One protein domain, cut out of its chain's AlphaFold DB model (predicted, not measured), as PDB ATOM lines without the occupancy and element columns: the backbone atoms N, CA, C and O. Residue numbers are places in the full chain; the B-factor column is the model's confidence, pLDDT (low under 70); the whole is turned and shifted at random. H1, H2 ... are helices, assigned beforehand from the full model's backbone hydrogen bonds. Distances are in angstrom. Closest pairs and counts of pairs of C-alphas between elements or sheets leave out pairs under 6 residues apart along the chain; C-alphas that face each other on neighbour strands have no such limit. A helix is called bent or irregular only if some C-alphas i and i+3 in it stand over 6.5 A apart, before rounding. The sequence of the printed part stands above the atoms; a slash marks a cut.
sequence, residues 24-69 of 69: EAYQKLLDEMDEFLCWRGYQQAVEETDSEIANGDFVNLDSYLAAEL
ATOM      1  N   GLU A  24      -1.550   2.408  12.738       93.62
ATOM      2  CA  GLU A  24      -0.149   2.017  12.967       93.62
ATOM      3  C   GLU A  24       0.003   0.493  13.078       93.62
ATOM      4  O   GLU A  24       0.942  -0.102  12.552       93.62
ATOM      5  N   ALA A  25      -0.958  -0.157  13.736       91.81
ATOM      6  CA  ALA A  25      -0.976  -1.606  13.882       91.81
ATOM      7  C   ALA A  25      -1.261  -2.299  12.542       91.81
ATOM      8  O   ALA A  25      -0.642  -3.315  12.234       91.81
ATOM      9  N   TYR A  26      -2.156  -1.729  11.731       91.88
ATOM     10  CA  TYR A  26      -2.420  -2.203  10.374       91.88
ATOM     11  C   TYR A  26      -1.189  -2.072   9.467       91.88
ATOM     12  O   TYR A  26      -0.852  -3.017   8.762       91.88
ATOM     13  N   GLN A  27      -0.485  -0.939   9.512       95.31
ATOM     14  CA  GLN A  27       0.736  -0.733   8.725       95.31
ATOM     15  C   GLN A  27       1.817  -1.749   9.086       95.31
ATOM     16  O   GLN A  27       2.358  -2.403   8.204       95.31
ATOM     17  N   LYS A  28       2.051  -1.978  10.379       94.38
ATOM     18  CA  LYS A  28       3.032  -2.975  10.811       94.38
ATOM     19  C   LYS A  28       2.655  -4.406  10.410       94.38
ATOM     20  O   LYS A  28       3.531  -5.210  10.119       94.38
ATOM     21  N   LEU A  29       1.361  -4.723  10.367       93.69
ATOM     22  CA  LEU A  29       0.864  -5.988   9.818       93.69
ATOM     23  C   LEU A  29       1.201  -6.145   8.331       93.69
ATOM     24  O   LEU A  29       1.537  -7.248   7.908       93.69
ATOM     25  N   LEU A  30       1.108  -5.068   7.544       95.69
ATOM     26  CA  LEU A  30       1.502  -5.097   6.135       95.69
ATOM     27  C   LEU A  30       3.007  -5.330   5.981       95.69
ATOM     28  O   LEU A  30       3.387  -6.153   5.156       95.69
ATOM     29  N   ASP A  31       3.829  -4.678   6.802       96.19
ATOM     30  CA  ASP A  31       5.285  -4.868   6.782       96.19
ATOM     31  C   ASP A  31       5.665  -6.318   7.141       96.19
ATOM     32  O   ASP A  31       6.437  -6.956   6.429       96.19
ATOM     33  N   GLU A  32       5.074  -6.879   8.206       95.31
ATOM     34  CA  GLU A  32       5.306  -8.281   8.595       95.31
ATOM     35  C   GLU A  32       4.813  -9.264   7.513       95.31
ATOM     36  O   GLU A  32       5.419 -10.315   7.293       95.31
ATOM     37  N   MET A  33       3.724  -8.932   6.811       96.38
ATOM     38  CA  MET A  33       3.220  -9.737   5.696       96.38
ATOM     39  C   MET A  33       4.161  -9.693   4.489       96.38
ATOM     40  O   MET A  33       4.382 -10.734   3.872       96.38
ATOM     41  N   ASP A  34       4.712  -8.528   4.152       97.75
ATOM     42  CA  ASP A  34       5.664  -8.375   3.050       97.75
ATOM     43  C   ASP A  34       6.944  -9.182   3.306       97.75
ATOM     44  O   ASP A  34       7.363  -9.973   2.460       97.75
ATOM     45  N   GLU A  35       7.497  -9.094   4.520       96.69
ATOM     46  CA  GLU A  35       8.657  -9.891   4.933       96.69
ATOM     47  C   GLU A  35       8.371 -11.398   4.826       96.69
ATOM     48  O   GLU A  35       9.168 -12.160   4.269       96.69
ATOM     49  N   PHE A  36       7.200 -11.836   5.296       96.56
ATOM     50  CA  PHE A  36       6.790 -13.235   5.211       96.56
ATOM     51  C   PHE A  36       6.634 -13.718   3.762       96.56
ATOM     52  O   PHE A  36       7.058 -14.828   3.427       96.56
ATOM     53  N   LEU A  37       6.025 -12.908   2.893       97.50
ATOM     54  CA  LEU A  37       5.842 -13.254   1.484       97.50
ATOM     55  C   LEU A  37       7.174 -13.274   0.732       97.50
ATOM     56  O   LEU A  37       7.394 -14.202  -0.046       97.50
ATOM     57  N   CYS A  38       8.080 -12.336   1.015       97.31
ATOM     58  CA  CYS A  38       9.450 -12.354   0.501       97.31
ATOM     59  C   CYS A  38      10.179 -13.638   0.900       97.31
ATOM     60  O   CYS A  38      10.749 -14.322   0.049       97.31
ATOM     61  N   TRP A  39      10.116 -14.010   2.183       96.75
ATOM     62  CA  TRP A  39      10.718 -15.251   2.666       96.75
ATOM     63  C   TRP A  39      10.131 -16.479   1.964       96.75
ATOM     64  O   TRP A  39      10.880 -17.340   1.503       96.75
ATOM     65  N   ARG A  40       8.801 -16.548   1.824       96.69
ATOM     66  CA  ARG A  40       8.143 -17.669   1.142       96.69
ATOM     67  C   ARG A  40       8.537 -17.740  -0.336       96.69
ATOM     68  O   ARG A  40       8.801 -18.830  -0.834       96.69
ATOM     69  N   GLY A  41       8.597 -16.597  -1.017       96.56
ATOM     70  CA  GLY A  41       9.036 -16.508  -2.409       96.56
ATOM     71  C   GLY A  41      10.469 -17.000  -2.589       96.56
ATOM     72  O   GLY A  41      10.738 -17.760  -3.511       96.56
ATOM     73  N   TYR A  42      11.369 -16.655  -1.665       95.50
ATOM     74  CA  TYR A  42      12.732 -17.183  -1.665       95.50
ATOM     75  C   TYR A  42      12.771 -18.707  -1.484       95.50
ATOM     76  O   TYR A  42      13.479 -19.375  -2.228       95.50
ATOM     77  N   GLN A  43      12.008 -19.270  -0.539       95.75
ATOM     78  CA  GLN A  43      11.965 -20.729  -0.350       95.75
ATOM     79  C   GLN A  43      11.496 -21.450  -1.618       95.75
ATOM     80  O   GLN A  43      12.133 -22.407  -2.045       95.75
ATOM     81  N   GLN A  44      10.432 -20.948  -2.250       94.31
ATOM     82  CA  GLN A  44       9.945 -21.499  -3.513       94.31
ATOM     83  C   GLN A  44      11.001 -21.386  -4.621       94.31
ATOM     84  O   GLN A  44      11.266 -22.362  -5.317       94.31
ATOM     85  N   ALA A  45      11.637 -20.219  -4.758       93.81
ATOM     86  CA  ALA A  45      12.679 -20.016  -5.754       93.81
ATOM     87  C   ALA A  45      13.851 -20.984  -5.552       93.81
ATOM     88  O   ALA A  45      14.339 -21.534  -6.529       93.81
ATOM     89  N   VAL A  46      14.285 -21.242  -4.313       92.50
ATOM     90  CA  VAL A  46      15.352 -22.218  -4.022       92.50
ATOM     91  C   VAL A  46      14.957 -23.625  -4.472       92.50
ATOM     92  O   VAL A  46      15.740 -24.274  -5.160       92.50
ATOM     93  N   GLU A  47      13.747 -24.079  -4.133       89.75
ATOM     94  CA  GLU A  47      13.260 -25.411  -4.524       89.75
ATOM     95  C   GLU A  47      13.236 -25.604  -6.049       89.75
ATOM     96  O   GLU A  47      13.582 -26.677  -6.545       89.75
ATOM     97  N   GLU A  48      12.851 -24.568  -6.796       88.75
ATOM     98  CA  GLU A  48      12.817 -24.591  -8.262       88.75
ATOM     99  C   GLU A  48      14.236 -24.490  -8.862       88.75
ATOM    100  O   GLU A  48      14.622 -25.299  -9.712       88.75
ATOM    101  N   THR A  49      15.045 -23.552  -8.360       91.19
ATOM    102  CA  THR A  49      16.366 -23.203  -8.913       91.19
ATOM    103  C   THR A  49      17.400 -24.314  -8.708       91.19
ATOM    104  O   THR A  49      18.258 -24.517  -9.567       91.19
ATOM    105  N   ASP A  50      17.333 -25.074  -7.608       89.81
ATOM    106  CA  ASP A  50      18.277 -26.175  -7.356       89.81
ATOM    107  C   ASP A  50      18.235 -27.228  -8.480       89.81
ATOM    108  O   ASP A  50      19.275 -27.744  -8.905       89.81
ATOM    109  N   SER A  51      17.041 -27.513  -9.009       88.00
ATOM    110  CA  SER A  51      16.867 -28.422 -10.145       88.00
ATOM    111  C   SER A  51      17.380 -27.809 -11.452       88.00
ATOM    112  O   SER A  51      18.039 -28.502 -12.228       88.00
ATOM    113  N   GLU A  52      17.105 -26.529 -11.707       91.88
ATOM    114  CA  GLU A  52      17.580 -25.817 -12.905       91.88
ATOM    115  C   GLU A  52      19.113 -25.801 -12.971       91.88
ATOM    116  O   GLU A  52      19.706 -26.166 -13.989       91.88
ATOM    117  N   ILE A  53      19.780 -25.496 -11.853       89.75
ATOM    118  CA  ILE A  53      21.245 -25.522 -11.760       89.75
ATOM    119  C   ILE A  53      21.786 -26.931 -12.025       89.75
ATOM    120  O   ILE A  53      22.737 -27.085 -12.796       89.75
ATOM    121  N   ALA A  54      21.193 -27.961 -11.413       90.69
ATOM    122  CA  ALA A  54      21.628 -29.346 -11.595       90.69
ATOM    123  C   ALA A  54      21.488 -29.828 -13.050       90.69
ATOM    124  O   ALA A  54      22.317 -30.614 -13.516       90.69
ATOM    125  N   ASN A  55      20.478 -29.336 -13.771       93.44
ATOM    126  CA  ASN A  55      20.231 -29.667 -15.176       93.44
ATOM    127  C   ASN A  55      21.042 -28.813 -16.162       93.44
ATOM    128  O   ASN A  55      21.084 -29.133 -17.350       93.44
ATOM    129  N   GLY A  56      21.730 -27.773 -15.684       93.94
ATOM    130  CA  GLY A  56      22.471 -26.848 -16.540       93.94
ATOM    131  C   GLY A  56      21.606 -25.758 -17.177       93.94
ATOM    132  O   GLY A  56      22.068 -25.095 -18.104       93.94
ATOM    133  N   ASP A  57      20.387 -25.547 -16.680       93.88
ATOM    134  CA  ASP A  57      19.422 -24.557 -17.169       93.88
ATOM    135  C   ASP A  57      19.748 -23.156 -16.620       93.88
ATOM    136  O   ASP A  57      18.935 -22.493 -15.983       93.88
ATOM    137  N   PHE A  58      20.976 -22.690 -16.848       91.44
ATOM    138  CA  PHE A  58      21.432 -21.368 -16.428       91.44
ATOM    139  C   PHE A  58      22.254 -20.687 -17.523       91.44
ATOM    140  O   PHE A  58      22.901 -21.327 -18.351       91.44
ATOM    141  N   VAL A  59      22.270 -19.356 -17.495       92.69
ATOM    142  CA  VAL A  59      23.180 -18.542 -18.310       92.69
ATOM    143  C   VAL A  59      24.278 -17.974 -17.421       92.69
ATOM    144  O   VAL A  59      24.041 -17.635 -16.262       92.69
ATOM    145  N   ASN A  60      25.497 -17.871 -17.946       93.19
ATOM    146  CA  ASN A  60      26.574 -17.170 -17.250       93.19
ATOM    147  C   ASN A  60      26.630 -15.702 -17.693       93.19
ATOM    148  O   ASN A  60      26.109 -15.333 -18.749       93.19
ATOM    149  N   LEU A  61      27.283 -14.867 -16.884       91.44
ATOM    150  CA  LEU A  61      27.359 -13.428 -17.129       91.44
ATOM    151  C   LEU A  61      27.951 -13.099 -18.508       91.44
ATOM    152  O   LEU A  61      27.412 -12.253 -19.213       91.44
ATOM    153  N   ASP A  62      29.004 -13.805 -18.919       94.94
ATOM    154  CA  ASP A  62      29.655 -13.577 -20.213       94.94
ATOM    155  C   ASP A  62      28.703 -13.864 -21.388       94.94
ATOM    156  O   ASP A  62      28.623 -13.082 -22.334       94.94
ATOM    157  N   SER A  63      27.935 -14.956 -21.311       91.38
ATOM    158  CA  SER A  63      26.944 -15.339 -22.323       91.38
ATOM    159  C   SER A  63      25.765 -14.370 -22.392       91.38
ATOM    160  O   SER A  63      25.288 -14.074 -23.484       91.38
ATOM    161  N   TYR A  64      25.338 -13.836 -21.245       93.19
ATOM    162  CA  TYR A  64      24.282 -12.831 -21.167       93.19
ATOM    163  C   TYR A  64      24.725 -11.516 -21.821       93.19
ATOM    164  O   TYR A  64      24.051 -11.006 -22.713       93.19
ATOM    165  N   LEU A  65      25.905 -11.008 -21.445       95.00
ATOM    166  CA  LEU A  65      26.453  -9.757 -21.979       95.00
ATOM    167  C   LEU A  65      26.743  -9.832 -23.484       95.00
ATOM    168  O   LEU A  65      26.590  -8.839 -24.188       95.00
ATOM    169  N   ALA A  66      27.142 -11.001 -23.990       92.62
ATOM    170  CA  ALA A  66      27.362 -11.212 -25.419       92.62
ATOM    171  C   ALA A  66      26.062 -11.249 -26.246       92.62
ATOM    172  O   ALA A  66      26.128 -11.055 -27.456       92.62
ATOM    173  N   ALA A  67      24.907 -11.514 -25.626       88.56
ATOM    174  CA  ALA A  67      23.606 -11.573 -26.300       88.56
ATOM    175  C   ALA A  67      22.872 -10.217 -26.351       88.56
ATOM    176  O   ALA A  67      21.942 -10.063 -27.139       88.56
ATOM    177  N   GLU A  68      23.273  -9.246 -25.522       76.00
ATOM    178  CA  GLU A  68      22.712  -7.883 -25.497       76.00
ATOM    179  C   GLU A  68      23.445  -6.879 -26.415       76.00
ATOM    180  O   GLU A  68      22.975  -5.749 -26.575       76.00
ATOM    181  N   LEU A  69      24.577  -7.273 -27.015       54.69
ATOM    182  CA  LEU A  69      25.397  -6.471 -27.942       54.69
ATOM    183  C   LEU A  69      25.181  -6.880 -29.405       54.69
ATOM    184  O   LEU A  69      25.180  -5.963 -30.260       54.69
TER     185      LEU A  69
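AT A GLANCE: This is residues 24 to 69 of the 69 residues of an uncharacterized protein of Oscillatoriales cyanobacterium CG2_30_44_21 (UniProt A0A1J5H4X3). What shape do the atoms make? One long helix, H1, makes the long arm of an open L; past its end the chain turns off through residues 56 to 60 into the short helix H2, which with that link makes the short arm. The two helices do not form a core. What is it built of? The printed part has 46 residues, with two named helices in the order H1, H2 and no named strand; its class is all helix. How spread out is it? It is extended, with a radius of gyration of the C-alphas of 17.3 A, and flat, spanning 49 by 27 by 8 A.

IN THESE COORDINATES: Where does H1 run? H1 holds residues 24 to 55, from C-alpha 24 at (-0.149, 2.017, 12.967) to C-alpha 55 at (20.231, -29.667, -15.176), 47.0 A from first to last C-alpha. Where is H2? H2 holds residues 61 to 67, 10.1 A from first to last C-alpha, and ends with C-alpha 67 at (23.606, -11.573, -26.300).

HOW THE PARTS SIT: Is H1 straight? It has a kink of 28 degrees near residue 48, but it is not bent. Do the helices meet? H1 and H2 are apart, with no C-alpha of the one within 8 A of the other. Which residues stand free? Residues 24 to 48, 50 to 56 and 59 to 69 stand free. Are the helix backbones complete? In H2 every O i to N i+4 pair is within hydrogen-bond range; in H1 27 of 28 are.

THE WHOLE: How large is it? The two C-alphas farthest apart, those of Ala 25 and Leu 69, are 49.7 A apart. Is anything cut or long? The printed part has no cut, and the link from H1 to H2, 5 residues, is tight. Where is confidence low? The mean pLDDT of the printed part is 92.4, and residue 69, the chain's last, is the one printed residue under 70.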